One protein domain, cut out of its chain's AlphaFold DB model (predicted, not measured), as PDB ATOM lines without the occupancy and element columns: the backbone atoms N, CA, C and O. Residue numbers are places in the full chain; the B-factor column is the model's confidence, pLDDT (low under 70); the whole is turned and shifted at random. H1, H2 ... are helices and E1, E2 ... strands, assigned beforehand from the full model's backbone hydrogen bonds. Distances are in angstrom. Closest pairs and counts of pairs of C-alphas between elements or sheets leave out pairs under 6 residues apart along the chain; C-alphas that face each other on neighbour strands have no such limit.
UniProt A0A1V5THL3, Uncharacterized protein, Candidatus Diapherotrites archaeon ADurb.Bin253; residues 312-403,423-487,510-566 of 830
ATOM      1  N   VAL A 312     302.046 228.032 165.853       93.12
ATOM      2  CA  VAL A 312     301.949 228.532 164.474       93.12
ATOM      3  C   VAL A 312     301.128 227.548 163.643       93.12
ATOM      4  O   VAL A 312     301.513 226.387 163.497       93.12
ATOM      5  N   LYS A 313     300.015 228.010 163.073       92.19
ATOM      6  CA  LYS A 313     299.124 227.232 162.201       92.19
ATOM      7  C   LYS A 313     299.060 227.833 160.803       92.19
ATOM      8  O   LYS A 313     299.219 229.037 160.629       92.19
ATOM      9  N   GLU A 314     298.794 226.998 159.803       88.25
ATOM     10  CA  GLU A 314     298.409 227.476 158.475       88.25
ATOM     11  C   GLU A 314     296.888 227.573 158.373       88.25
ATOM     12  O   GLU A 314     296.173 226.650 158.765       88.25
ATOM     13  N   LYS A 315     296.385 228.680 157.825       82.94
ATOM     14  CA  LYS A 315     294.953 228.892 157.614       82.94
ATOM     15  C   LYS A 315     294.672 229.380 156.209       82.94
ATOM     16  O   LYS A 315     295.324 230.303 155.730       82.94
ATOM     17  N   THR A 316     293.688 228.776 155.553       80.12
ATOM     18  CA  THR A 316     293.295 229.182 154.207       80.12
ATOM     19  C   THR A 316     292.364 230.395 154.256       80.12
ATOM     20  O   THR A 316     291.290 230.325 154.846       80.12
ATOM     21  N   VAL A 317     292.748 231.487 153.602       73.19
ATOM     22  CA  VAL A 317     291.942 232.704 153.424       73.19
ATOM     23  C   VAL A 317     291.521 232.871 151.973       73.19
ATOM     24  O   VAL A 317     292.249 232.475 151.053       73.19
ATOM     25  N   PHE A 318     290.349 233.467 151.758       69.50
ATOM     26  CA  PHE A 318     289.904 233.855 150.427       69.50
ATOM     27  C   PHE A 318     290.395 235.263 150.165       69.50
ATOM     28  O   PHE A 318     289.864 236.224 150.703       69.50
ATOM     29  N   LEU A 319     291.392 235.414 149.306       61.19
ATOM     30  CA  LEU A 319     291.695 236.739 148.793       61.19
ATOM     31  C   LEU A 319     290.696 236.988 147.682       61.19
ATOM     32  O   LEU A 319     290.904 236.520 146.565       61.19
ATOM     33  N   GLY A 320     289.577 237.634 148.027       53.56
ATOM     34  CA  GLY A 320     288.542 238.010 147.071       53.56
ATOM     35  C   GLY A 320     289.184 238.606 145.822       53.56
ATOM     36  O   GLY A 320     289.731 239.709 145.833       53.56
ATOM     37  N   ALA A 321     289.214 237.839 144.744       46.28
ATOM     38  CA  ALA A 321     289.879 238.312 143.558       46.28
ATOM     39  C   ALA A 321     289.008 239.341 142.853       46.28
ATOM     40  O   ALA A 321     287.776 239.324 142.921       46.28
ATOM     41  N   VAL A 322     289.717 240.209 142.140       45.59
ATOM     42  CA  VAL A 322     289.384 240.597 140.769       45.59
ATOM     43  C   VAL A 322     288.426 239.570 140.146       45.59
ATOM     44  O   VAL A 322     288.694 238.370 140.212       45.59
ATOM     45  N   GLU A 323     287.287 240.039 139.639       39.97
ATOM     46  CA  GLU A 323     286.202 239.216 139.093       39.97
ATOM     47  C   GLU A 323     286.737 237.998 138.309       39.97
ATOM     48  O   GLU A 323     287.254 238.157 137.209       39.97
ATOM     49  N   GLY A 324     286.640 236.783 138.872       45.41
ATOM     50  CA  GLY A 324     286.941 235.549 138.132       45.41
ATOM     51  C   GLY A 324     287.609 234.406 138.901       45.41
ATOM     52  O   GLY A 324     287.226 233.259 138.690       45.41
ATOM     53  N   GLU A 325     288.540 234.660 139.830       49.22
ATOM     54  CA  GLU A 325     289.359 233.579 140.417       49.22
ATOM     55  C   GLU A 325     289.447 233.632 141.947       49.22
ATOM     56  O   GLU A 325     290.249 234.359 142.513       49.22
ATOM     57  N   ASN A 326     288.678 232.813 142.669       55.34
ATOM     58  CA  ASN A 326     288.847 232.667 144.122       55.34
ATOM     59  C   ASN A 326     290.218 232.044 144.461       55.34
ATOM     60  O   ASN A 326     290.321 230.833 144.673       55.34
ATOM     61  N   THR A 327     291.274 232.853 144.549       63.41
ATOM     62  CA  THR A 327     292.589 232.376 144.990       63.41
ATOM     63  C   THR A 327     292.565 232.151 146.502       63.41
ATOM     64  O   THR A 327     292.645 233.072 147.314       63.41
ATOM     65  N   LYS A 328     292.404 230.882 146.890       71.56
ATOM     66  CA  LYS A 328     292.630 230.412 148.260       71.56
ATOM     67  C   LYS A 328     294.121 230.506 148.576       71.56
ATOM     68  O   LYS A 328     294.939 230.091 147.753       71.56
ATOM     69  N   ARG A 329     294.491 231.021 149.749       73.38
ATOM     70  CA  ARG A 329     295.897 231.066 150.192       73.38
ATOM     71  C   ARG A 329     296.056 230.648 151.635       73.38
ATOM     72  O   ARG A 329     295.239 231.033 152.456       73.38
ATOM     73  N   ASN A 330     297.138 229.940 151.936       82.50
ATOM     74  CA  ASN A 330     297.511 229.633 153.309       82.50
ATOM     75  C   ASN A 330     298.319 230.797 153.891       82.50
ATOM     76  O   ASN A 330     299.354 231.173 153.345       82.50
ATOM     77  N   ILE A 331     297.835 231.367 154.989       86.31
ATOM     78  CA  ILE A 331     298.564 232.323 155.824       86.31
ATOM     79  C   ILE A 331     299.046 231.624 157.093       86.31
ATOM     80  O   ILE A 331     298.388 230.706 157.583       86.31
ATOM     81  N   LYS A 332     300.184 232.068 157.631       90.75
ATOM     82  CA  LYS A 332     300.650 231.640 158.953       90.75
ATOM     83  C   LYS A 332     299.951 232.470 160.022       90.75
ATOM     84  O   LYS A 332     299.934 233.696 159.934       90.75
ATOM     85  N   VAL A 333     299.389 231.798 161.016       93.00
ATOM     86  CA  VAL A 333     298.619 232.398 162.104       93.00
ATOM     87  C   VAL A 333     299.184 231.906 163.428       93.00
ATOM     88  O   VAL A 333     299.345 230.704 163.624       93.00
ATOM     89  N   ASN A 334     299.493 232.832 164.329       95.75
ATOM     90  CA  ASN A 334     299.893 232.517 165.694       95.75
ATOM     91  C   ASN A 334     298.635 232.289 166.535       95.75
ATOM     92  O   ASN A 334     297.818 233.196 166.686       95.75
ATOM     93  N   ASP A 335     298.468 231.089 167.070       95.69
ATOM     94  CA  ASP A 335     297.259 230.667 167.767       95.69
ATOM     95  C   ASP A 335     297.373 230.845 169.287       95.69
ATOM     96  O   ASP A 335     298.182 230.203 169.966       95.69
ATOM     97  N   TYR A 336     296.517 231.711 169.817       95.75
ATOM     98  CA  TYR A 336     296.324 232.015 171.232       95.75
ATOM     99  C   TYR A 336     295.001 231.456 171.776       95.75
ATOM    100  O   TYR A 336     294.665 231.678 172.935       95.75
ATOM    101  N   THR A 337     294.234 230.697 170.988       93.25
ATOM    102  CA  THR A 337     292.937 230.147 171.428       93.25
ATOM    103  C   THR A 337     293.056 229.133 172.564       93.25
ATOM    104  O   THR A 337     292.068 228.896 173.259       93.25
ATOM    105  N   LYS A 338     294.248 228.558 172.782       92.31
ATOM    106  CA  LYS A 338     294.521 227.602 173.867       92.31
ATOM    107  C   LYS A 338     294.839 228.254 175.212       92.31
ATOM    108  O   LYS A 338     294.989 227.524 176.188       92.31
ATOM    109  N   VAL A 339     294.963 229.582 175.279       92.00
ATOM    110  CA  VAL A 339     295.107 230.290 176.558       92.00
ATOM    111  C   VAL A 339     293.835 230.043 177.370       92.00
ATOM    112  O   VAL A 339     292.757 230.405 176.884       92.00
ATOM    113  N   PRO A 340     293.917 229.427 178.564       89.75
ATOM    114  CA  PRO A 340     292.738 229.207 179.386       89.75
ATOM    115  C   PRO A 340     292.087 230.555 179.718       89.75
ATOM    116  O   PRO A 340     292.759 231.425 180.272       89.75
ATOM    117  N   PRO A 341     290.795 230.749 179.403       89.81
ATOM    118  CA  PRO A 341     290.066 231.981 179.703       89.81
ATOM    119  C   PRO A 341     290.223 232.446 181.152       89.81
ATOM    120  O   PRO A 341     290.334 233.643 181.404       89.81
ATOM    121  N   LYS A 342     290.300 231.496 182.093       86.81
ATOM    122  CA  LYS A 342     290.459 231.792 183.520       86.81
ATOM    123  C   LYS A 342     291.817 232.362 183.946       86.81
ATOM    124  O   LYS A 342     291.958 232.870 185.054       86.81
ATOM    125  N   ASP A 343     292.803 232.276 183.064       89.00
ATOM    126  CA  ASP A 343     294.148 232.792 183.294       89.00
ATOM    127  C   ASP A 343     294.328 234.184 182.646       89.00
ATOM    128  O   ASP A 343     295.397 234.787 182.721       89.00
ATOM    129  N   VAL A 344     293.298 234.733 181.993       91.50
ATOM    130  CA  VAL A 344     293.385 236.023 181.299       91.50
ATOM    131  C   VAL A 344     292.979 237.171 182.225       91.50
ATOM    132  O   VAL A 344     291.838 237.264 182.664       91.50
ATOM    133  N   TYR A 345     293.896 238.120 182.446       90.38
ATOM    134  CA  TYR A 345     293.659 239.312 183.269       90.38
ATOM    135  C   TYR A 345     293.942 240.614 182.511       90.38
ATOM    136  O   TYR A 345     294.752 240.663 181.579       90.38
ATOM    137  N   LEU A 346     293.295 241.700 182.945       91.88
ATOM    138  CA  LEU A 346     293.574 243.051 182.452       91.88
ATOM    139  C   LEU A 346     294.754 243.671 183.208       91.88
ATOM    140  O   LEU A 346     294.825 243.566 184.429       91.88
ATOM    141  N   VAL A 347     295.624 244.387 182.496       90.75
ATOM    142  CA  VAL A 347     296.740 245.153 183.082       90.75
ATOM    143  C   VAL A 347     296.259 246.555 183.479       90.75
ATOM    144  O   VAL A 347     295.422 247.144 182.787       90.75
ATOM    145  N   ASP A 348     296.753 247.110 184.589       88.50
ATOM    146  CA  ASP A 348     296.416 248.484 184.986       88.50
ATOM    147  C   ASP A 348     297.116 249.518 184.127       88.50
ATOM    148  O   ASP A 348     298.303 249.423 183.842       88.50
ATOM    149  N   GLU A 349     296.383 250.574 183.784       87.81
ATOM    150  CA  GLU A 349     296.920 251.688 183.001       87.81
ATOM    151  C   GLU A 349     298.044 252.439 183.738       87.81
ATOM    152  O   GLU A 349     298.869 253.080 183.094       87.81
ATOM    153  N   GLU A 350     298.079 252.359 185.072       86.31
ATOM    154  CA  GLU A 350     299.099 252.979 185.932       86.31
ATOM    155  C   GLU A 350     300.417 252.190 185.941       86.31
ATOM    156  O   GLU A 350     301.488 252.783 186.038       86.31
ATOM    157  N   THR A 351     300.361 250.863 185.789       86.25
ATOM    158  CA  THR A 351     301.541 249.986 185.866       86.25
ATOM    159  C   THR A 351     301.988 249.450 184.505       86.25
ATOM    160  O   THR A 351     303.080 248.897 184.397       86.25
ATOM    161  N   ILE A 352     301.201 249.661 183.443       92.38
ATOM    162  CA  ILE A 352     301.416 249.083 182.104       92.38
ATOM    163  C   ILE A 352     302.760 249.429 181.449       92.38
ATOM    164  O   ILE A 352     303.213 248.696 180.579       92.38
ATOM    165  N   LEU A 353     303.394 250.542 181.831       91.12
ATOM    166  CA  LEU A 353     304.716 250.919 181.315       91.12
ATOM    167  C   LEU A 353     305.864 250.186 182.027       91.12
ATOM    168  O   LEU A 353     306.947 250.076 181.463       91.12
ATOM    169  N   ASN A 354     305.620 249.685 183.241       89.06
ATOM    170  CA  ASN A 354     306.637 249.109 184.125       89.06
ATOM    171  C   ASN A 354     306.495 247.590 184.294       89.06
ATOM    172  O   ASN A 354     307.436 246.922 184.716       89.06
ATOM    173  N   VAL A 355     305.320 247.038 183.992       86.94
ATOM    174  CA  VAL A 355     305.031 245.606 184.091       86.94
ATOM    175  C   VAL A 355     305.262 244.948 182.729       86.94
ATOM    176  O   VAL A 355     304.849 245.508 181.710       86.94
ATOM    177  N   PRO A 356     305.913 243.768 182.667       90.19
ATOM    178  CA  PRO A 356     306.095 243.063 181.405       90.19
ATOM    179  C   PRO A 356     304.746 242.747 180.747       90.19
ATOM    180  O   PRO A 356     303.781 242.371 181.415       90.19
ATOM    181  N   ARG A 357     304.693 242.869 179.415       93.50
ATOM    182  CA  ARG A 357     303.527 242.463 178.618       93.50
ATOM    183  C   ARG A 357     303.213 240.985 178.907       93.50
ATOM    184  O   ARG A 357     304.104 240.158 178.709       93.50
ATOM    185  N   PRO A 358     301.974 240.629 179.295       94.38
ATOM    186  CA  PRO A 358     301.588 239.232 179.455       94.38
ATOM    187  C   PRO A 358     301.834 238.428 178.174       94.38
ATOM    188  O   PRO A 358     301.568 238.906 177.068       94.38
ATOM    189  N   SER A 359     302.326 237.195 178.307       94.81
ATOM    190  CA  SER A 359     302.713 236.369 177.151       94.81
ATOM    191  C   SER A 359     301.542 236.011 176.229       94.81
ATOM    192  O   SER A 359     301.753 235.810 175.036       94.81
ATOM    193  N   TYR A 360     300.311 235.984 176.757       94.56
ATOM    194  CA  TYR A 360     299.084 235.744 175.993       94.56
ATOM    195  C   TYR A 360     298.624 236.960 175.171       94.56
ATOM    196  O   TYR A 360     297.720 236.832 174.353       94.56
ATOM    197  N   ILE A 361     299.233 238.133 175.355       95.62
ATOM    198  CA  ILE A 361     298.973 239.325 174.541       95.62
ATOM    199  C   ILE A 361     300.064 239.400 173.473       95.62
ATOM    200  O   ILE A 361     301.218 239.555 173.851       95.62
ATOM    201  N   PRO A 362     299.781 239.320 172.165       95.25
ATOM    202  CA  PRO A 362     300.804 239.375 171.127       95.25
ATOM    203  C   PRO A 362     301.467 240.748 171.052       95.25
ATOM    204  O   PRO A 362     300.935 241.752 171.523       95.25
ATOM    205  N   GLU A 363     302.627 240.796 170.405       94.06
ATOM    206  CA  GLU A 363     303.258 242.056 170.035       94.06
ATOM    207  C   GLU A 363     302.598 242.640 168.777       94.06
ATOM    208  O   GLU A 363     302.609 242.029 167.710       94.06
ATOM    209  N   MET A 364     302.014 243.825 168.932       91.19
ATOM    210  CA  MET A 364     301.313 244.589 167.903       91.19
ATOM    211  C   MET A 364     302.007 245.928 167.653       91.19
ATOM    212  O   MET A 364     302.604 246.520 168.561       91.19
ATOM    213  N   ASP A 365     301.855 246.440 166.434       89.44
ATOM    214  CA  ASP A 365     302.330 247.763 166.045       89.44
ATOM    215  C   ASP A 365     301.427 248.853 166.654       89.44
ATOM    216  O   ASP A 365     300.257 249.020 166.293       89.44
ATOM    217  N   LEU A 366     301.968 249.587 167.630       87.81
ATOM    218  CA  LEU A 366     301.217 250.604 168.366       87.81
ATOM    219  C   LEU A 366     300.856 251.815 167.492       87.81
ATOM    220  O   LEU A 366     299.826 252.448 167.736       87.81
ATOM    221  N   GLU A 367     301.681 252.152 166.496       84.06
ATOM    222  CA  GLU A 367     301.414 253.274 165.588       84.06
ATOM    223  C   GLU A 367     300.240 252.943 164.664       84.06
ATOM    224  O   GLU A 367     299.319 253.754 164.500       84.06
ATOM    225  N   ASP A 368     300.219 251.720 164.134       82.19
ATOM    226  CA  ASP A 368     299.124 251.226 163.300       82.19
ATOM    227  C   ASP A 368     297.813 251.101 164.098       82.19
ATOM    228  O   ASP A 368     296.757 251.519 163.603       82.19
ATOM    229  N   PHE A 369     297.880 250.631 165.354       82.62
ATOM    230  CA  PHE A 369     296.737 250.588 166.280       82.62
ATOM    231  C   PHE A 369     296.176 251.981 166.594       82.62
ATOM    232  O   PHE A 369     294.960 252.192 166.587       82.62
ATOM    233  N   ALA A 370     297.043 252.964 166.854       77.62
ATOM    234  CA  ALA A 370     296.623 254.347 167.070       77.62
ATOM    235  C   ALA A 370     295.908 254.921 165.834       77.62
ATOM    236  O   ALA A 370     294.988 255.744 165.941       77.62
ATOM    237  N   GLY A 371     296.318 254.462 164.650       70.81
ATOM    238  CA  GLY A 371     295.815 254.918 163.373       70.81
ATOM    239  C   GLY A 371     296.160 256.378 163.081       70.81
ATOM    240  O   GLY A 371     296.670 257.136 163.911       70.81
ATOM    241  N   TYR A 372     295.808 256.829 161.877       55.31
ATOM    242  CA  TYR A 372     296.051 258.212 161.472       55.31
ATOM    243  C   TYR A 372     295.310 259.191 162.409       55.31
ATOM    244  O   TYR A 372     294.075 259.227 162.456       55.31
ATOM    245  N   LYS A 373     296.077 259.986 163.170       55.38
ATOM    246  CA  LYS A 373     295.618 261.006 164.142       55.38
ATOM    247  C   LYS A 373     294.882 260.477 165.389       55.38
ATOM    248  O   LYS A 373     294.167 261.258 166.038       55.38
ATOM    249  N   GLY A 374     295.055 259.202 165.754       57.84
ATOM    250  CA  GLY A 374     294.436 258.634 166.959       57.84
ATOM    251  C   GLY A 374     292.929 258.398 166.815       57.84
ATOM    252  O   GLY A 374     292.197 258.569 167.785       57.84
ATOM    253  N   SER A 375     292.445 258.164 165.592       54.22
ATOM    254  CA  SER A 375     291.010 258.199 165.268       54.22
ATOM    255  C   SER A 375     290.299 256.846 165.356       54.22
ATOM    256  O   SER A 375     289.072 256.822 165.318       54.22
ATOM    257  N   SER A 376     291.031 255.737 165.485       62.41
ATOM    258  CA  SER A 376     290.460 254.395 165.352       62.41
ATOM    259  C   SER A 376     291.208 253.361 166.199       62.41
ATOM    260  O   SER A 376     291.704 252.420 165.608       62.41
ATOM    261  N   GLN A 377     291.344 253.556 167.521       72.75
ATOM    262  CA  GLN A 377     291.995 252.626 168.481       72.75
ATOM    263  C   GLN A 377     291.347 251.220 168.474       72.75
ATOM    264  O   GLN A 377     290.665 250.832 169.419       72.75
ATOM    265  N   ILE A 378     291.479 250.521 167.353       76.69
ATOM    266  CA  ILE A 378     290.718 249.369 166.886       76.69
ATOM    267  C   ILE A 378     291.661 248.604 165.955       76.69
ATOM    268  O   ILE A 378     292.146 249.158 164.963       76.69
ATOM    269  N   PHE A 379     291.913 247.339 166.277       85.00
ATOM    270  CA  PHE A 379     292.553 246.413 165.347       85.00
ATOM    271  C   PHE A 379     291.569 246.036 164.239       85.00
ATOM    272  O   PHE A 379     290.361 246.021 164.473       85.00
ATOM    273  N   ASP A 380     292.068 245.673 163.058       87.81
ATOM    274  CA  ASP A 380     291.205 244.957 162.123       87.81
ATOM    275  C   ASP A 380     291.003 243.539 162.676       87.81
ATOM    276  O   ASP A 380     291.967 242.792 162.879       87.81
ATOM    277  N   ILE A 381     289.750 243.210 162.980       90.81
ATOM    278  CA  ILE A 381     289.351 241.998 163.692       90.81
ATOM    279  C   ILE A 381     288.225 241.281 162.948       90.81
ATOM    280  O   ILE A 381     287.295 241.902 162.450       90.81
ATOM    281  N   VAL A 382     288.258 239.960 162.852       90.50
ATOM    282  CA  VAL A 382     287.169 239.195 162.231       90.50
ATOM    283  C   VAL A 382     286.843 237.982 163.067       90.50
ATOM    284  O   VAL A 382     287.726 237.215 163.442       90.50
ATOM    285  N   ARG A 383     285.556 237.791 163.332       90.81
ATOM    286  CA  ARG A 383     285.049 236.558 163.913       90.81
ATOM    287  C   ARG A 383     284.938 235.491 162.829       90.81
ATOM    288  O   ARG A 383     284.304 235.714 161.800       90.81
ATOM    289  N   ILE A 384     285.557 234.344 163.070       89.19
ATOM    290  CA  ILE A 384     285.618 233.220 162.121       89.19
ATOM    291  C   ILE A 384     284.807 232.012 162.593       89.19
ATOM    292  O   ILE A 384     284.253 231.291 161.772       89.19
ATOM    293  N   GLU A 385     284.710 231.808 163.906       88.81
ATOM    294  CA  GLU A 385     283.919 230.765 164.568       88.81
ATOM    295  C   GLU A 385     283.419 231.321 165.919       88.81
ATOM    296  O   GLU A 385     283.876 232.385 166.356       88.81
ATOM    297  N   PRO A 386     282.484 230.644 166.612       86.25
ATOM    298  CA  PRO A 386     282.202 230.947 168.013       86.25
ATOM    299  C   PRO A 386     283.481 230.892 168.856       86.25
ATOM    300  O   PRO A 386     284.252 229.937 168.774       86.25
ATOM    301  N   ASN A 387     283.706 231.936 169.644       88.19
ATOM    302  CA  ASN A 387     284.881 232.179 170.467       88.19
ATOM    303  C   ASN A 387     286.218 232.172 169.711       88.19
ATOM    304  O   ASN A 387     287.248 231.880 170.317       88.19
ATOM    305  N   LYS A 388     286.233 232.431 168.397       92.25
ATOM    306  CA  LYS A 388     287.482 232.533 167.634       92.25
ATOM    307  C   LYS A 388     287.487 233.743 166.725       92.25
ATOM    308  O   LYS A 388     286.634 233.915 165.847       92.25
ATOM    309  N   TYR A 389     288.528 234.535 166.904       93.69
ATOM    310  CA  TYR A 389     288.747 235.778 166.199       93.69
ATOM    311  C   TYR A 389     290.121 235.761 165.561       93.69
ATOM    312  O   TYR A 389     291.056 235.182 166.106       93.69
ATOM    313  N   ILE A 390     290.244 236.418 164.417       93.50
ATOM    314  CA  ILE A 390     291.533 236.731 163.818       93.50
ATOM    315  C   ILE A 390     291.747 238.225 163.916       93.50
ATOM    316  O   ILE A 390     290.859 239.000 163.564       93.50
ATOM    317  N   ILE A 391     292.934 238.610 164.366       93.12
ATOM    318  CA  ILE A 391     293.407 239.991 164.364       93.12
ATOM    319  C   ILE A 391     294.714 240.087 163.581       93.12
ATOM    320  O   ILE A 391     295.428 239.093 163.420       93.12
ATOM    321  N   VAL A 392     295.027 241.283 163.090       90.88
ATOM    322  CA  VAL A 392     296.257 241.550 162.330       90.88
ATOM    323  C   VAL A 392     297.062 242.642 163.023       90.88
ATOM    324  O   VAL A 392     296.485 243.631 163.475       90.88
ATOM    325  N   ASP A 393     298.385 242.473 163.100       87.50
ATOM    326  CA  ASP A 393     299.306 243.468 163.681       87.50
ATOM    327  C   ASP A 393     299.233 244.837 162.998       87.50
ATOM    328  O   ASP A 393     299.464 245.860 163.639       87.50
ATOM    329  N   LYS A 394     298.913 244.837 161.701       86.12
ATOM    330  CA  LYS A 394     298.871 246.003 160.818       86.12
ATOM    331  C   LYS A 394     297.573 246.078 160.033       86.12
ATOM    332  O   LYS A 394     296.983 245.054 159.679       86.12
ATOM    333  N   ARG A 395     297.166 247.294 159.655       82.88
ATOM    334  CA  ARG A 395     295.885 247.544 158.958       82.88
ATOM    335  C   ARG A 395     295.710 246.690 157.708       82.88
ATOM    336  O   ARG A 395     296.501 246.830 156.773       82.88
ATOM    337  N   TYR A 396     294.671 245.853 157.640       80.19
ATOM    338  CA  TYR A 396     294.298 244.962 156.532       80.19
ATOM    339  C   TYR A 396     294.364 245.683 155.170       80.19
ATOM    340  O   TYR A 396     293.956 246.847 155.077       80.19
ATOM    341  N   PRO A 397     294.947 245.081 154.112       74.69
ATOM    342  CA  PRO A 397     295.217 245.817 152.889       74.69
ATOM    343  C   PRO A 397     293.891 246.179 152.224       74.69
ATOM    344  O   PRO A 397     293.064 245.320 151.923       74.69
ATOM    345  N   VAL A 398     293.698 247.469 151.978       69.81
ATOM    346  CA  VAL A 398     292.526 247.977 151.268       69.81
ATOM    347  C   VAL A 398     292.745 247.771 149.773       69.81
ATOM    348  O   VAL A 398     293.701 248.305 149.205       69.81
ATOM    349  N   ARG A 399     291.851 247.037 149.102       65.88
ATOM    350  CA  ARG A 399     291.841 247.003 147.633       65.88
ATOM    351  C   ARG A 399     291.378 248.376 147.161       65.88
ATOM    352  O   ARG A 399     290.279 248.796 147.513       65.88
ATOM    353  N   ARG A 400     292.199 249.104 146.396       54.88
ATOM    354  CA  ARG A 400     291.745 250.370 145.804       54.88
ATOM    355  C   ARG A 400     290.530 250.095 144.926       54.88
ATOM    356  O   ARG A 400     290.654 249.498 143.859       54.88
ATOM    357  N   VAL A 401     289.376 250.569 145.380       44.62
ATOM    358  CA  VAL A 401     288.223 250.819 144.525       44.62
ATOM    359  C   VAL A 401     288.671 251.917 143.579       44.62
ATOM    360  O   VAL A 401     289.015 253.008 144.031       44.62
ATOM    361  N   MET A 402     288.728 251.641 142.279       39.31
ATOM    362  CA  MET A 402     288.697 252.742 141.331       39.31
ATOM    363  C   MET A 402     287.322 253.379 141.468       39.31
ATOM    364  O   MET A 402     286.338 252.867 140.935       39.31
ATOM    365  N   ASP A 403     287.244 254.480 142.206       38.12
ATOM    366  CA  ASP A 403     286.195 255.433 141.912       38.12
ATOM    367  C   ASP A 403     286.485 255.946 140.498       38.12
ATOM    368  O   ASP A 403     287.609 256.346 140.185       38.12
ATOM    369  N   THR A 423     299.597 246.498 136.332       66.25
ATOM    370  CA  THR A 423     298.679 245.445 135.863       66.25
ATOM    371  C   THR A 423     297.921 244.809 137.036       66.25
ATOM    372  O   THR A 423     298.309 244.944 138.202       66.25
ATOM    373  N   ASP A 424     296.818 244.107 136.759       62.44
ATOM    374  CA  ASP A 424     296.080 243.382 137.804       62.44
ATOM    375  C   ASP A 424     296.938 242.281 138.456       62.44
ATOM    376  O   ASP A 424     296.824 242.040 139.659       62.44
ATOM    377  N   GLU A 425     297.864 241.693 137.695       65.44
ATOM    378  CA  GLU A 425     298.843 240.703 138.156       65.44
ATOM    379  C   GLU A 425     299.862 241.316 139.128       65.44
ATOM    380  O   GLU A 425     300.023 240.822 140.245       65.44
ATOM    381  N   GLU A 426     300.486 242.443 138.765       65.31
ATOM    382  CA  GLU A 426     301.430 243.168 139.630       65.31
ATOM    383  C   GLU A 426     300.751 243.631 140.929       65.31
ATOM    384  O   GLU A 426     301.339 243.596 142.014       65.31
ATOM    385  N   ARG A 427     299.473 244.023 140.852       63.34
ATOM    386  CA  ARG A 427     298.670 244.384 142.027       63.34
ATOM    387  C   ARG A 427     298.356 243.169 142.898       63.34
ATOM    388  O   ARG A 427     298.436 243.264 144.125       63.34
ATOM    389  N   ALA A 428     297.991 242.040 142.297       66.06
ATOM    390  CA  ALA A 428     297.756 240.789 143.013       66.06
ATOM    391  C   ALA A 428     299.032 240.302 143.716       66.06
ATOM    392  O   ALA A 428     298.959 239.809 144.847       66.06
ATOM    393  N   GLU A 429     300.196 240.496 143.096       67.75
ATOM    394  CA  GLU A 429     301.504 240.191 143.673       67.75
ATOM    395  C   GLU A 429     301.899 241.174 144.787       67.75
ATOM    396  O   GLU A 429     302.377 240.757 145.842       67.75
ATOM    397  N   TYR A 430     301.642 242.474 144.631       69.50
ATOM    398  CA  TYR A 430     301.856 243.450 145.702       69.50
ATOM    399  C   TYR A 430     300.994 243.141 146.931       69.50
ATOM    400  O   TYR A 430     301.494 243.090 148.059       69.50
ATOM    401  N   ASN A 431     299.702 242.874 146.721       66.69
ATOM    402  CA  ASN A 431     298.791 242.475 147.792       66.69
ATOM    403  C   ASN A 431     299.252 241.164 148.434       66.69
ATOM    404  O   ASN A 431     299.257 241.068 149.657       66.69
ATOM    405  N   LYS A 432     299.717 240.194 147.630       68.69
ATOM    406  CA  LYS A 432     300.329 238.946 148.112       68.69
ATOM    407  C   LYS A 432     301.469 239.222 149.083       68.69
ATOM    408  O   LYS A 432     301.382 238.825 150.239       68.69
ATOM    409  N   ARG A 433     302.480 239.967 148.638       69.88
ATOM    410  CA  ARG A 433     303.651 240.311 149.454       69.88
ATOM    411  C   ARG A 433     303.261 241.098 150.706       69.88
ATOM    412  O   ARG A 433     303.907 240.964 151.736       69.88
ATOM    413  N   THR A 434     302.223 241.928 150.625       71.44
ATOM    414  CA  THR A 434     301.753 242.742 151.756       71.44
ATOM    415  C   THR A 434     301.017 241.907 152.802       71.44
ATOM    416  O   THR A 434     301.192 242.156 153.990       71.44
ATOM    417  N   ILE A 435     300.224 240.921 152.378       72.06
ATOM    418  CA  ILE A 435     299.534 239.954 153.246       72.06
ATOM    419  C   ILE A 435     300.549 239.024 153.917       72.06
ATOM    420  O   ILE A 435     300.510 238.847 155.126       72.06
ATOM    421  N   GLU A 436     301.515 238.500 153.160       74.12
ATOM    422  CA  GLU A 436     302.546 237.580 153.670       74.12
ATOM    423  C   GLU A 436     303.504 238.225 154.685       74.12
ATOM    424  O   GLU A 436     304.128 237.523 155.473       74.12
ATOM    425  N   LYS A 437     303.625 239.558 154.685       80.25
ATOM    426  CA  LYS A 437     304.490 240.315 155.607       80.25
ATOM    427  C   LYS A 437     303.849 240.640 156.957       80.25
ATOM    428  O   LYS A 437     304.470 241.345 157.751       80.25
ATOM    429  N   ARG A 438     302.611 240.214 157.192       85.38
ATOM    430  CA  ARG A 438     301.846 240.570 158.391       85.38
ATOM    431  C   ARG A 438     301.745 239.415 159.348       85.38
ATOM    432  O   ARG A 438     301.741 238.255 158.940       85.38
ATOM    433  N   ASN A 439     301.603 239.764 160.615       90.81
ATOM    434  CA  ASN A 439     301.364 238.790 161.655       90.81
ATOM    435  C   ASN A 439     299.862 238.688 161.894       90.81
ATOM    436  O   ASN A 439     299.187 239.672 162.197       90.81
ATOM    437  N   TYR A 440     299.352 237.471 161.733       93.25
ATOM    438  CA  TYR A 440     297.977 237.119 162.040       93.25
ATOM    439  C   TYR A 440     297.948 236.397 163.375       93.25
ATOM    440  O   TYR A 440     298.785 235.525 163.634       93.25
ATOM    441  N   PHE A 441     296.963 236.728 164.198       95.50
ATOM    442  CA  PHE A 441     296.781 236.104 165.499       95.50
ATOM    443  C   PHE A 441     295.364 235.564 165.602       95.50
ATOM    444  O   PHE A 441     294.412 236.295 165.338       95.50
ATOM    445  N   GLU A 442     295.231 234.292 165.963       95.56
ATOM    446  CA  GLU A 442     293.946 233.666 166.270       95.56
ATOM    447  C   GLU A 442     293.744 233.673 167.784       95.56
ATOM    448  O   GLU A 442     294.643 233.282 168.523       95.56
ATOM    449  N   MET A 443     292.596 234.146 168.261       95.56
ATOM    450  CA  MET A 443     292.345 234.401 169.681       95.56
ATOM    451  C   MET A 443     290.953 233.961 170.104       95.56
ATOM    452  O   MET A 443     290.012 234.033 169.312       95.56
ATOM    453  N   ASN A 444     290.821 233.584 171.376       94.19
ATOM    454  CA  ASN A 444     289.522 233.546 172.046       94.19
ATOM    455  C   ASN A 444     289.069 234.953 172.481       94.19
ATOM    456  O   ASN A 444     289.851 235.908 172.423       94.19
ATOM    457  N   ALA A 445     287.800 235.093 172.877       92.38
ATOM    458  CA  ALA A 445     287.207 236.377 173.248       92.38
ATOM    459  C   ALA A 445     287.955 237.054 174.407       92.38
ATOM    460  O   ALA A 445     288.179 238.263 174.365       92.38
ATOM    461  N   GLU A 446     288.376 236.292 175.418       93.69
ATOM    462  CA  GLU A 446     289.096 236.800 176.587       93.69
ATOM    463  C   GLU A 446     290.458 237.374 176.200       93.69
ATOM    464  O   GLU A 446     290.790 238.507 176.552       93.69
ATOM    465  N   THR A 447     291.236 236.620 175.422       95.19
ATOM    466  CA  THR A 447     292.563 237.049 174.965       95.19
ATOM    467  C   THR A 447     292.458 238.267 174.052       95.19
ATOM    468  O   THR A 447     293.268 239.193 174.157       95.19
ATOM    469  N   LEU A 448     291.435 238.313 173.193       95.12
ATOM    470  CA  LEU A 448     291.147 239.476 172.358       95.12
ATOM    471  C   LEU A 448     290.790 240.705 173.206       95.12
ATOM    472  O   LEU A 448     291.350 241.779 172.983       95.12
ATOM    473  N   ALA A 449     289.910 240.548 174.199       94.19
ATOM    474  CA  ALA A 449     289.516 241.606 175.130       94.19
ATOM    475  C   ALA A 449     290.718 242.167 175.894       94.19
ATOM    476  O   ALA A 449     290.921 243.384 175.919       94.19
ATOM    477  N   ALA A 450     291.559 241.293 176.451       95.06
ATOM    478  CA  ALA A 450     292.767 241.696 177.160       95.06
ATOM    479  C   ALA A 450     293.785 242.376 176.235       95.06
ATOM    480  O   ALA A 450     294.354 243.401 176.608       95.06
ATOM    481  N   THR A 451     293.977 241.865 175.015       95.19
ATOM    482  CA  THR A 451     294.863 242.477 174.010       95.19
ATOM    483  C   THR A 451     294.386 243.879 173.643       95.19
ATOM    484  O   THR A 451     295.168 244.831 173.642       95.19
ATOM    485  N   TRP A 452     293.091 244.035 173.375       92.19
ATOM    486  CA  TRP A 452     292.495 245.321 173.035       92.19
ATOM    487  C   TRP A 452     292.627 246.340 174.167       92.19
ATOM    488  O   TRP A 452     293.095 247.463 173.948       92.19
ATOM    489  N   ASP A 453     292.236 245.964 175.385       92.56
ATOM    490  CA  ASP A 453     292.330 246.830 176.560       92.56
ATOM    491  C   ASP A 453     293.787 247.216 176.858       92.56
ATOM    492  O   ASP A 453     294.077 248.399 177.060       92.56
ATOM    493  N   TYR A 454     294.718 246.258 176.777       94.75
ATOM    494  CA  TYR A 454     296.151 246.490 176.960       94.75
ATOM    495  C   TYR A 454     296.686 247.539 175.987       94.75
ATOM    496  O   TYR A 454     297.246 248.541 176.420       94.75
ATOM    497  N   TYR A 455     296.480 247.378 174.678       93.12
ATOM    498  CA  TYR A 455     297.018 248.325 173.695       93.12
ATOM    499  C   TYR A 455     296.367 249.708 173.784       93.12
ATOM    500  O   TYR A 455     297.044 250.732 173.630       93.12
ATOM    501  N   ARG A 456     295.077 249.770 174.129       89.62
ATOM    502  CA  ARG A 456     294.381 251.030 174.409       89.62
ATOM    503  C   ARG A 456     294.975 251.750 175.619       89.62
ATOM    504  O   ARG A 456     295.203 252.960 175.552       89.62
ATOM    505  N   LYS A 457     295.232 251.027 176.708       91.50
ATOM    506  CA  LYS A 457     295.863 251.551 177.926       91.50
ATOM    507  C   LYS A 457     297.316 251.942 177.690       91.50
ATOM    508  O   LYS A 457     297.708 253.035 178.083       91.50
ATOM    509  N   LEU A 458     298.078 251.119 176.975       93.00
ATOM    510  CA  LEU A 458     299.481 251.362 176.649       93.00
ATOM    511  C   LEU A 458     299.629 252.637 175.823       93.00
ATOM    512  O   LEU A 458     300.446 253.495 176.147       93.00
ATOM    513  N   TYR A 459     298.796 252.802 174.792       90.12
ATOM    514  CA  TYR A 459     298.775 254.022 173.991       90.12
ATOM    515  C   TYR A 459     298.480 255.259 174.847       90.12
ATOM    516  O   TYR A 459     299.169 256.270 174.735       90.12
ATOM    517  N   ARG A 460     297.472 255.186 175.727       88.19
ATOM    518  CA  ARG A 460     297.129 256.291 176.636       88.19
ATOM    519  C   ARG A 460     298.264 256.601 177.601       88.19
ATOM    520  O   ARG A 460     298.585 257.772 177.764       88.19
ATOM    521  N   ALA A 461     298.879 255.585 178.196       90.12
ATOM    522  CA  ALA A 461     299.996 255.749 179.114       90.12
ATOM    523  C   ALA A 461     301.193 256.421 178.423       90.12
ATOM    524  O   ALA A 461     301.701 257.409 178.946       90.12
ATOM    525  N   LYS A 462     301.558 255.996 177.203       90.62
ATOM    526  CA  LYS A 462     302.609 256.660 176.411       90.62
ATOM    527  C   LYS A 462     302.257 258.103 176.055       90.62
ATOM    528  O   LYS A 462     303.086 258.987 176.228       90.62
ATOM    529  N   GLN A 463     301.017 258.377 175.636       86.94
ATOM    530  CA  GLN A 463     300.577 259.757 175.390       86.94
ATOM    531  C   GLN A 463     300.653 260.631 176.643       86.94
ATOM    532  O   GLN A 463     300.935 261.825 176.536       86.94
ATOM    533  N   ARG A 464     300.360 260.060 177.817       87.56
ATOM    534  CA  ARG A 464     300.495 260.770 179.088       87.56
ATOM    535  C   ARG A 464     301.945 261.080 179.402       87.56
ATOM    536  O   ARG A 464     302.245 262.251 179.602       87.56
ATOM    537  N   GLN A 465     302.821 260.086 179.310       89.75
ATOM    538  CA  GLN A 465     304.258 260.252 179.505       89.75
ATOM    539  C   GLN A 465     304.849 261.311 178.558       89.75
ATOM    540  O   GLN A 465     305.453 262.276 179.016       89.75
ATOM    541  N   GLU A 466     304.598 261.215 177.248       89.62
ATOM    542  CA  GLU A 466     305.096 262.186 176.254       89.62
ATOM    543  C   GLU A 466     304.620 263.618 176.537       89.62
ATOM    544  O   GLU A 466     305.331 264.605 176.305       89.62
ATOM    545  N   PHE A 467     303.382 263.757 177.005       88.12
ATOM    546  CA  PHE A 467     302.811 265.052 177.328       88.12
ATOM    547  C   PHE A 467     303.347 265.605 178.650       88.12
ATOM    548  O   PHE A 467     303.601 266.807 178.719       88.12
ATOM    549  N   GLU A 468     303.540 264.769 179.666       88.25
ATOM    550  CA  GLU A 468     304.186 265.136 180.930       88.25
ATOM    551  C   GLU A 468     305.622 265.606 180.674       88.25
ATOM    552  O   GLU A 468     305.953 266.738 181.019       88.25
ATOM    553  N   GLU A 469     306.410 264.860 179.896       91.00
ATOM    554  CA  GLU A 469     307.758 265.264 179.471       91.00
ATOM    555  C   GLU A 469     307.762 266.582 178.681       91.00
ATOM    556  O   GLU A 469     308.690 267.396 178.759       91.00
ATOM    557  N   LYS A 470     306.736 266.820 177.857       91.69
ATOM    558  CA  LYS A 470     306.578 268.100 177.160       91.69
ATOM    559  C   LYS A 470     306.288 269.233 178.143       91.69
ATOM    560  O   LYS A 470     306.852 270.315 177.980       91.69
ATOM    561  N   GLN A 471     305.443 269.005 179.144       88.50
ATOM    562  CA  GLN A 471     305.155 270.001 180.175       88.50
ATOM    563  C   GLN A 471     306.361 270.296 181.047       88.50
ATOM    564  O   GLN A 471     306.621 271.467 181.303       88.50
ATOM    565  N   ASP A 472     307.127 269.279 181.425       89.81
ATOM    566  CA  ASP A 472     308.348 269.447 182.208       89.81
ATOM    567  C   ASP A 472     309.381 270.274 181.432       89.81
ATOM    568  O   ASP A 472     309.996 271.190 181.981       89.81
ATOM    569  N   ARG A 473     309.516 270.042 180.117       93.31
ATOM    570  CA  ARG A 473     310.355 270.878 179.237       93.31
ATOM    571  C   ARG A 473     309.862 272.321 179.143       93.31
ATOM    572  O   ARG A 473     310.677 273.245 179.194       93.31
ATOM    573  N   GLU A 474     308.555 272.532 178.991       91.12
ATOM    574  CA  GLU A 474     307.950 273.872 178.950       91.12
ATOM    575  C   GLU A 474     308.121 274.610 180.292       91.12
ATOM    576  O   GLU A 474     308.465 275.795 180.303       91.12
ATOM    577  N   GLU A 475     307.961 273.912 181.418       89.88
ATOM    578  CA  GLU A 475     308.146 274.436 182.773       89.88
ATOM    579  C   GLU A 475     309.614 274.782 183.052       89.88
ATOM    580  O   GLU A 475     309.919 275.881 183.519       89.88
ATOM    581  N   ALA A 476     310.548 273.897 182.692       91.19
ATOM    582  CA  ALA A 476     311.981 274.151 182.807       91.19
ATOM    583  C   ALA A 476     312.412 275.359 181.960       91.19
ATOM    584  O   ALA A 476     313.164 276.220 182.427       91.19
ATOM    585  N   TYR A 477     311.899 275.472 180.728       92.44
ATOM    586  CA  TYR A 477     312.130 276.638 179.874       92.44
ATOM    587  C   TYR A 477     311.580 277.924 180.506       92.44
ATOM    588  O   TYR A 477     312.290 278.930 180.565       92.44
ATOM    589  N   TYR A 478     310.348 277.888 181.019       90.75
ATOM    590  CA  TYR A 478     309.722 279.010 181.717       90.75
ATOM    591  C   TYR A 478     310.553 279.455 182.932       90.75
ATOM    592  O   TYR A 478     310.875 280.638 183.065       90.75
ATOM    593  N   ASN A 479     310.980 278.511 183.775       88.38
ATOM    594  CA  ASN A 479     311.797 278.778 184.959       88.38
ATOM    595  C   ASN A 479     313.161 279.377 184.591       88.38
ATOM    596  O   ASN A 479     313.602 280.341 185.219       88.38
ATOM    597  N   LYS A 480     313.784 278.893 183.510       93.31
ATOM    598  CA  LYS A 480     315.034 279.453 182.978       93.31
ATOM    599  C   LYS A 480     314.869 280.899 182.495       93.31
ATOM    600  O   LYS A 480     315.745 281.725 182.740       93.31
ATOM    601  N   GLN A 481     313.764 281.233 181.823       90.75
ATOM    602  CA  GLN A 481     313.484 282.610 181.377       90.75
ATOM    603  C   GLN A 481     313.194 283.552 182.548       90.75
ATOM    604  O   GLN A 481     313.684 284.685 182.572       90.75
ATOM    605  N   LYS A 482     312.450 283.067 183.547       89.06
ATOM    606  CA  LYS A 482     312.209 283.788 184.800       89.06
ATOM    607  C   LYS A 482     313.528 284.120 185.493       89.06
ATOM    608  O   LYS A 482     313.765 285.283 185.806       89.06
ATOM    609  N   GLN A 483     314.403 283.131 185.669       90.25
ATOM    610  CA  GLN A 483     315.711 283.324 186.292       90.25
ATOM    611  C   GLN A 483     316.558 284.359 185.535       90.25
ATOM    612  O   GLN A 483     317.005 285.326 186.144       90.25
ATOM    613  N   LYS A 484     316.680 284.241 184.206       92.75
ATOM    614  CA  LYS A 484     317.416 285.215 183.376       92.75
ATOM    615  C   LYS A 484     316.879 286.643 183.486       92.75
ATOM    616  O   LYS A 484     317.643 287.600 183.450       92.75
ATOM    617  N   THR A 485     315.560 286.799 183.586       89.94
ATOM    618  CA  THR A 485     314.927 288.120 183.709       89.94
ATOM    619  C   THR A 485     315.258 288.759 185.058       89.94
ATOM    620  O   THR A 485     315.605 289.939 185.103       89.94
ATOM    621  N   LEU A 486     315.211 287.961 186.130       88.25
ATOM    622  CA  LEU A 486     315.585 288.388 187.479       88.25
ATOM    623  C   LEU A 486     317.080 288.734 187.572       88.25
ATOM    624  O   LEU A 486     317.426 289.773 188.125       88.25
ATOM    625  N   GLU A 487     317.956 287.921 186.975       91.56
ATOM    626  CA  GLU A 487     319.407 288.177 186.899       91.56
ATOM    627  C   GLU A 487     319.735 289.459 186.120       91.56
ATOM    628  O   GLU A 487     320.671 290.175 186.465       91.56
ATOM    629  N   ASP A 510     280.981 252.885 169.810       49.44
ATOM    630  CA  ASP A 510     279.779 253.281 169.059       49.44
ATOM    631  C   ASP A 510     280.076 254.204 167.868       49.44
ATOM    632  O   ASP A 510     279.202 254.923 167.366       49.44
ATOM    633  N   SER A 511     281.323 254.254 167.394       58.84
ATOM    634  CA  SER A 511     281.567 254.886 166.112       58.84
ATOM    635  C   SER A 511     280.784 254.085 165.065       58.84
ATOM    636  O   SER A 511     281.066 252.913 164.822       58.84
ATOM    637  N   ASN A 512     279.789 254.718 164.435       63.81
ATOM    638  CA  ASN A 512     279.029 254.177 163.296       63.81
ATOM    639  C   ASN A 512     279.911 254.046 162.035       63.81
ATOM    640  O   ASN A 512     279.510 254.389 160.923       63.81
ATOM    641  N   LYS A 513     281.173 253.659 162.213       72.06
ATOM    642  CA  LYS A 513     282.216 253.649 161.206       72.06
ATOM    643  C   LYS A 513     282.932 252.313 161.274       72.06
ATOM    644  O   LYS A 513     283.398 251.883 162.321       72.06
ATOM    645  N   MET A 514     283.040 251.699 160.113       78.88
ATOM    646  CA  MET A 514     283.889 250.552 159.851       78.88
ATOM    647  C   MET A 514     284.937 251.011 158.841       78.88
ATOM    648  O   MET A 514     284.603 251.710 157.880       78.88
ATOM    649  N   SER A 515     286.207 250.688 159.077       78.06
ATOM    650  CA  SER A 515     287.265 250.998 158.116       78.06
ATOM    651  C   SER A 515     287.117 250.113 156.874       78.06
ATOM    652  O   SER A 515     286.582 249.006 156.929       78.06
ATOM    653  N   PHE A 516     287.626 250.576 155.730       77.94
ATOM    654  CA  PHE A 516     287.701 249.716 154.547       77.94
ATOM    655  C   PHE A 516     288.565 248.478 154.808       77.94
ATOM    656  O   PHE A 516     288.229 247.402 154.329       77.94
ATOM    657  N   SER A 517     289.650 248.617 155.579       81.75
ATOM    658  CA  SER A 517     290.522 247.498 155.945       81.75
ATOM    659  C   SER A 517     289.734 246.408 156.670       81.75
ATOM    660  O   SER A 517     289.734 245.256 156.240       81.75
ATOM    661  N   GLN A 518     288.944 246.800 157.664       85.12
ATOM    662  CA  GLN A 518     288.056 245.920 158.404       85.12
ATOM    663  C   GLN A 518     287.011 245.242 157.511       85.12
ATOM    664  O   GLN A 518     286.773 244.040 157.635       85.12
ATOM    665  N   ALA A 519     286.399 245.990 156.592       81.88
ATOM    666  CA  ALA A 519     285.414 245.446 155.665       81.88
ATOM    667  C   ALA A 519     286.016 244.369 154.745       81.88
ATOM    668  O   ALA A 519     285.449 243.284 154.604       81.88
ATOM    669  N   PHE A 520     287.194 244.644 154.171       80.06
ATOM    670  CA  PHE A 520     287.917 243.689 153.327       80.06
ATOM    671  C   PHE A 520     288.357 242.451 154.105       80.06
ATOM    672  O   PHE A 520     288.256 241.343 153.588       80.06
ATOM    673  N   MET A 521     288.793 242.623 155.354       86.31
ATOM    674  CA  MET A 521     289.141 241.503 156.219       86.31
ATOM    675  C   MET A 521     287.930 240.607 156.478       86.31
ATOM    676  O   MET A 521     288.019 239.395 156.308       86.31
ATOM    677  N   ILE A 522     286.772 241.182 156.815       85.00
ATOM    678  CA  ILE A 522     285.557 240.385 157.022       85.00
ATOM    679  C   ILE A 522     285.192 239.635 155.740       85.00
ATOM    680  O   ILE A 522     284.967 238.429 155.795       85.00
ATOM    681  N   GLN A 523     285.196 240.301 154.586       80.38
ATOM    682  CA  GLN A 523     284.908 239.669 153.295       80.38
ATOM    683  C   GLN A 523     285.846 238.488 152.991       80.38
ATOM    684  O   GLN A 523     285.378 237.421 152.593       80.38
ATOM    685  N   ASP A 524     287.150 238.659 153.205       80.44
ATOM    686  CA  ASP A 524     288.164 237.656 152.868       80.44
ATOM    687  C   ASP A 524     288.134 236.425 153.792       80.44
ATOM    688  O   ASP A 524     288.408 235.301 153.361       80.44
ATOM    689  N   PHE A 525     287.777 236.614 155.062       83.19
ATOM    690  CA  PHE A 525     287.744 235.530 156.049       83.19
ATOM    691  C   PHE A 525     286.377 234.848 156.171       83.19
ATOM    692  O   PHE A 525     286.323 233.668 156.506       83.19
ATOM    693  N   THR A 526     285.280 235.550 155.882       79.69
ATOM    694  CA  THR A 526     283.917 234.983 155.959       79.69
ATOM    695  C   THR A 526     283.385 234.508 154.610       79.69
ATOM    696  O   THR A 526     282.410 233.763 154.557       79.69
ATOM    697  N   GLY A 527     283.987 234.949 153.501       74.81
ATOM    698  CA  GLY A 527     283.490 234.675 152.153       74.81
ATOM    699  C   GLY A 527     282.221 235.453 151.780       74.81
ATOM    700  O   GLY A 527     281.670 235.219 150.701       74.81
ATOM    701  N   ILE A 528     281.753 236.382 152.627       73.69
ATOM    702  CA  ILE A 528     280.611 237.258 152.334       73.69
ATOM    703  C   ILE A 528     280.986 238.171 151.161       73.69
ATOM    704  O   ILE A 528     281.784 239.099 151.291       73.69
ATOM    705  N   LYS A 529     280.409 237.909 149.985       68.81
ATOM    706  CA  LYS A 529     280.632 238.721 148.784       68.81
ATOM    707  C   LYS A 529     279.804 240.003 148.857       68.81
ATOM    708  O   LYS A 529     278.631 239.996 148.506       68.81
ATOM    709  N   ALA A 530     280.431 241.103 149.261       63.91
ATOM    710  CA  ALA A 530     279.880 242.445 149.100       63.91
ATOM    711  C   ALA A 530     280.605 243.156 147.939       63.91
ATOM    712  O   ALA A 530     281.844 243.165 147.918       63.91
ATOM    713  N   PRO A 531     279.890 243.713 146.945       60.69
ATOM    714  CA  PRO A 531     280.519 244.496 145.894       60.69
ATOM    715  C   PRO A 531     281.123 245.770 146.485       60.69
ATOM    716  O   PRO A 531     280.538 246.452 147.321       60.69
ATOM    717  N   VAL A 532     282.315 246.116 146.014       54.50
ATOM    718  CA  VAL A 532     283.126 247.185 146.602       54.50
ATOM    719  C   VAL A 532     282.428 248.565 146.546       54.50
ATOM    720  O   VAL A 532     282.635 249.422 147.406       54.50
ATOM    721  N   SER A 533     281.531 248.754 145.573       53.41
ATOM    722  CA  SER A 533     280.669 249.934 145.407       53.41
ATOM    723  C   SER A 533     279.645 250.151 146.529       53.41
ATOM    724  O   SER A 533     279.050 251.225 146.605       53.41
ATOM    725  N   GLU A 534     279.420 249.159 147.392       53.50
ATOM    726  CA  GLU A 534     278.588 249.291 148.596       53.50
ATOM    727  C   GLU A 534     279.349 249.979 149.744       53.50
ATOM    728  O   GLU A 534     278.745 250.538 150.648       53.50
ATOM    729  N   PHE A 535     280.681 250.074 149.709       54.38
ATOM    730  CA  PHE A 535     281.440 250.660 150.823       54.38
ATOM    731  C   PHE A 535     281.672 252.179 150.722       54.38
ATOM    732  O   PHE A 535     282.211 252.776 151.651       54.38
ATOM    733  N   THR A 536     281.270 252.839 149.628       47.94
ATOM    734  CA  THR A 536     281.619 254.251 149.348       47.94
ATOM    735  C   THR A 536     280.647 255.295 149.918       47.94
ATOM    736  O   THR A 536     280.728 256.472 149.571       47.94
ATOM    737  N   GLY A 537     279.757 254.928 150.847       49.97
ATOM    738  CA  GLY A 537     278.931 255.913 151.550       49.97
ATOM    739  C   GLY A 537     278.295 255.397 152.845       49.97
ATOM    740  O   GLY A 537     278.032 254.200 152.961       49.97
ATOM    741  N   PRO A 538     277.980 256.289 153.807       46.44
ATOM    742  CA  PRO A 538     277.334 255.926 155.077       46.44
ATOM    743  C   PRO A 538     275.950 255.272 154.903       46.44
ATOM    744  O   PRO A 538     275.431 254.681 155.838       46.44
ATOM    745  N   THR A 539     275.353 255.369 153.713       46.62
ATOM    746  CA  THR A 539     274.026 254.841 153.366       46.62
ATOM    747  C   THR A 539     274.050 253.575 152.504       46.62
ATOM    748  O   THR A 539     272.978 253.099 152.136       46.62
ATOM    749  N   ARG A 540     275.225 253.038 152.139       52.38
ATOM    750  CA  ARG A 540     275.328 251.899 151.204       52.38
ATOM    751  C   ARG A 540     276.119 250.699 151.709       52.38
ATOM    752  O   ARG A 540     276.150 249.712 150.984       52.38
ATOM    753  N   MET A 541     276.713 250.754 152.908       60.47
ATOM    754  CA  MET A 541     277.442 249.602 153.453       60.47
ATOM    755  C   MET A 541     276.536 248.376 153.480       60.47
ATOM    756  O   MET A 541     275.374 248.483 153.875       60.47
ATOM    757  N   ASN A 542     277.090 247.227 153.091       71.12
ATOM    758  CA  ASN A 542     276.431 245.942 153.259       71.12
ATOM    759  C   ASN A 542     275.994 245.812 154.727       71.12
ATOM    760  O   ASN A 542     276.834 245.726 155.630       71.12
ATOM    761  N   LEU A 543     274.680 245.910 154.949       75.62
ATOM    762  CA  LEU A 543     274.102 246.075 156.278       75.62
ATOM    763  C   LEU A 543     274.465 244.890 157.167       75.62
ATOM    764  O   LEU A 543     274.814 245.094 158.322       75.62
ATOM    765  N   ASP A 544     274.472 243.683 156.608       76.06
ATOM    766  CA  ASP A 544     274.800 242.460 157.334       76.06
ATOM    767  C   ASP A 544     276.260 242.470 157.801       76.06
ATOM    768  O   ASP A 544     276.544 242.189 158.964       76.06
ATOM    769  N   LEU A 545     277.194 242.876 156.934       79.25
ATOM    770  CA  LEU A 545     278.616 242.968 157.283       79.25
ATOM    771  C   LEU A 545     278.865 244.019 158.374       79.25
ATOM    772  O   LEU A 545     279.594 243.761 159.334       79.25
ATOM    773  N   PHE A 546     278.225 245.184 158.262       81.31
ATOM    774  CA  PHE A 546     278.319 246.232 159.278       81.31
ATOM    775  C   PHE A 546     277.665 245.820 160.605       81.31
ATOM    776  O   PHE A 546     278.230 246.074 161.667       81.31
ATOM    777  N   MET A 547     276.507 245.156 160.567       79.94
ATOM    778  CA  MET A 547     275.821 244.671 161.768       79.94
ATOM    779  C   MET A 547     276.616 243.572 162.471       79.94
ATOM    780  O   MET A 547     276.713 243.605 163.697       79.94
ATOM    781  N   ASN A 548     277.256 242.671 161.719       80.25
ATOM    782  CA  ASN A 548     278.177 241.672 162.265       80.25
ATOM    783  C   ASN A 548     279.382 242.330 162.948       80.25
ATOM    784  O   ASN A 548     279.729 241.969 164.071       80.25
ATOM    785  N   TYR A 549     279.984 243.336 162.308       84.38
ATOM    786  CA  TYR A 549     281.080 244.104 162.903       84.38
ATOM    787  C   TYR A 549     280.657 244.792 164.209       84.38
ATOM    788  O   TYR A 549     281.329 244.672 165.230       84.38
ATOM    789  N   GLN A 550     279.504 245.461 164.203       82.69
ATOM    790  CA  GLN A 550     278.955 246.134 165.380       82.69
ATOM    791  C   GLN A 550     278.591 245.159 166.509       82.69
ATOM    792  O   GLN A 550     278.792 245.477 167.678       82.69
ATOM    793  N   ALA A 551     278.059 243.978 166.185       81.94
ATOM    794  CA  ALA A 551     277.770 242.941 167.173       81.94
ATOM    795  C   ALA A 551     279.051 242.459 167.863       81.94
ATOM    796  O   ALA A 551     279.112 242.459 169.089       81.94
ATOM    797  N   MET A 552     280.095 242.173 167.086       85.56
ATOM    798  CA  MET A 552     281.403 241.770 167.603       85.56
ATOM    799  C   MET A 552     282.041 242.841 168.499       85.56
ATOM    800  O   MET A 552     282.579 242.505 169.550       85.56
ATOM    801  N   LEU A 553     281.972 244.126 168.128       85.25
ATOM    802  CA  LEU A 553     282.486 245.200 168.988       85.25
ATOM    803  C   LEU A 553     281.744 245.271 170.327       85.25
ATOM    804  O   LEU A 553     282.377 245.407 171.370       85.25
ATOM    805  N   ARG A 554     280.412 245.130 170.312       83.69
ATOM    806  CA  ARG A 554     279.614 245.101 171.546       83.69
ATOM    807  C   ARG A 554     279.949 243.895 172.419       83.69
ATOM    808  O   ARG A 554     280.083 244.050 173.627       83.69
ATOM    809  N   GLU A 555     280.086 242.711 171.824       83.81
ATOM    810  CA  GLU A 555     280.521 241.496 172.528       83.81
ATOM    811  C   GLU A 555     281.886 241.702 173.194       83.81
ATOM    812  O   GLU A 555     282.065 241.358 174.362       83.81
ATOM    813  N   LEU A 556     282.823 242.328 172.478       87.12
ATOM    814  CA  LEU A 556     284.152 242.632 172.991       87.12
ATOM    815  C   LEU A 556     284.108 243.610 174.171       87.12
ATOM    816  O   LEU A 556     284.756 243.365 175.186       87.12
ATOM    817  N   ASP A 557     283.318 244.681 174.078       85.62
ATOM    818  CA  ASP A 557     283.136 245.628 175.182       85.62
ATOM    819  C   ASP A 557     282.508 244.962 176.412       85.62
ATOM    820  O   ASP A 557     282.943 245.210 177.540       85.62
ATOM    821  N   TYR A 558     281.514 244.088 176.217       86.94
ATOM    822  CA  TYR A 558     280.947 243.303 177.315       86.94
ATOM    823  C   TYR A 558     282.006 242.417 177.960       86.94
ATOM    824  O   TYR A 558     282.128 242.428 179.182       86.94
ATOM    825  N   LYS A 559     282.838 241.741 177.163       90.56
ATOM    826  CA  LYS A 559     283.903 240.885 177.691       90.56
ATOM    827  C   LYS A 559     284.984 241.681 178.434       90.56
ATOM    828  O   LYS A 559     285.422 241.259 179.502       90.56
ATOM    829  N   ILE A 560     285.379 242.859 177.940       90.38
ATOM    830  CA  ILE A 560     286.296 243.765 178.660       90.38
ATOM    831  C   ILE A 560     285.691 244.173 180.008       90.38
ATOM    832  O   ILE A 560     286.383 244.176 181.030       90.38
ATOM    833  N   ASN A 561     284.400 244.505 180.031       88.31
ATOM    834  CA  ASN A 561     283.701 244.859 181.263       88.31
ATOM    835  C   ASN A 561     283.598 243.678 182.238       88.31
ATOM    836  O   ASN A 561     283.818 243.887 183.433       88.31
ATOM    837  N   ASP A 562     283.330 242.468 181.744       88.75
ATOM    838  CA  ASP A 562     283.298 241.239 182.541       88.75
ATOM    839  C   ASP A 562     284.652 241.003 183.228       88.75
ATOM    840  O   ASP A 562     284.697 240.880 184.455       88.75
ATOM    841  N   LEU A 563     285.759 241.053 182.471       90.00
ATOM    842  CA  LEU A 563     287.122 240.891 182.998       90.00
ATOM    843  C   LEU A 563     287.500 241.998 183.994       90.00
ATOM    844  O   LEU A 563     288.139 241.742 185.016       90.00
ATOM    845  N   ARG A 564     287.092 243.245 183.727       87.56
ATOM    846  CA  ARG A 564     287.331 244.385 184.626       87.56
ATOM    847  C   ARG A 564     286.636 244.189 185.969       87.56
ATOM    848  O   ARG A 564     287.263 244.401 187.004       87.56
ATOM    849  N   LEU A 565     285.355 243.821 185.952       83.06
ATOM    850  CA  LEU A 565     284.572 243.602 187.169       83.06
ATOM    851  C   LEU A 565     285.087 242.390 187.937       83.06
ATOM    852  O   LEU A 565     285.243 242.466 189.152       83.06
ATOM    853  N   GLN A 566     285.408 241.306 187.238       81.31
ATOM    854  CA  GLN A 566     285.998 240.132 187.862       81.31
ATOM    855  C   GLN A 566     287.290 240.483 188.608       81.31
ATOM    856  O   GLN A 566     287.423 240.184 189.791       81.31
TER     857      GLN A 566
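Overview. This is residues 312 to 403, 423 to 487 and 510 to 566 of the 830 residues of an uncharacterized protein of Candidatus Diapherotrites archaeon ADurb.Bin253 (UniProt A0A1V5THL3). A body made of a curled sheet and helices, spanning 51 by 37 by 32 A, has one very long helix, H3, running out of it, and residues 466 to 487 of H3 stick out as a free arm. In the body the five-stranded sheet curls round H4, H5 crosses the first part of H3, and a long loop, residues 336 to 365, joins E2 to H1. The printed part has 214 residues, with elements in the order E1 E2 H1 E3 E4 H2 E5 H3 H4 H5; the class is mixed, helices and strands. The mixed sheet runs E1 E2 E5 E4 E3. The whole is loose, with a radius of gyration of the C-alphas of 20.9 A, and elongated, spanning 79 by 45 by 33 A.

Along the chain. E1, residues 312 to 319, begins at C-alpha 312 (301.949, 228.532, 164.474) and is 20.5 A long. E2, residues 327 to 335, is 23.3 A long. H1 is residues 366 to 370, E3 381 to 385, E4 388 to 392. H2, residues 424 to 436, measures 18.1 A, and E5 is residues 440 to 443. H3, residues 445 to 487, measures 62.5 A and ends at C-alpha 487 (319.407, 288.177, 186.899). H4, residues 516 to 526, measures 15.3 A. H5, residues 543 to 566, measures 34.3 A.

Arrangement. The sheet is strongly twisted. E1 and E2 form an antiparallel hairpin, with N 315 and O 331 2.9 A apart. E2 and E5 are parallel, with N 442 and O 334 2.9 A apart. E5 and E4 are antiparallel, with N 443 and O 389 2.8 A apart. E3 and E4 form an antiparallel hairpin, with N 390 and O 382 2.8 A apart. E2, H1 and E3 make a split strand-helix-strand unit, two strands running the same way with E5 and E4 between them, and a right-handed crossover. H4 is on one face of the sheet, two layers; its closest C-alphas to E3 are Val 382 and Ile 522, 5.6 A. H2 is on the sheet over E1, at a height over the sheet of 10.2 A. H3 only grazes the sheet with residues 445 to 451. H5 only grazes it with residues 548 to 553. H3 touches H5 with residues 445 to 453 alone, about perpendicular at 74 degrees; the closest C-alphas, of Ala 449 and Ile 560, are 5.2 A apart. H1 touches H3; the closest C-alphas are Leu 366 and Tyr 459, 7.0 A. In H1, H2, H3, H4 and H5 every O i to N i+4 pair is within hydrogen-bond range.

Size, cuts and confidence. The C-alphas farthest apart, of Gly 324 and Glu 487, are 78.8 A apart. Without the free arm the body spans 51 by 37 by 32 A. Residues 404 to 422 are not printed, a gap of 17.1 A between C-alphas 403 and 423; residues 488 to 509 are not printed, a gap of 55.7 A between C-alphas 487 and 510. The links E2 to H1 and H4 to H5 are long. The mean pLDDT of the printed part is 80.5; 48 residues are under 70, among them 318 to 327, 423 to 433 and 529 to 541.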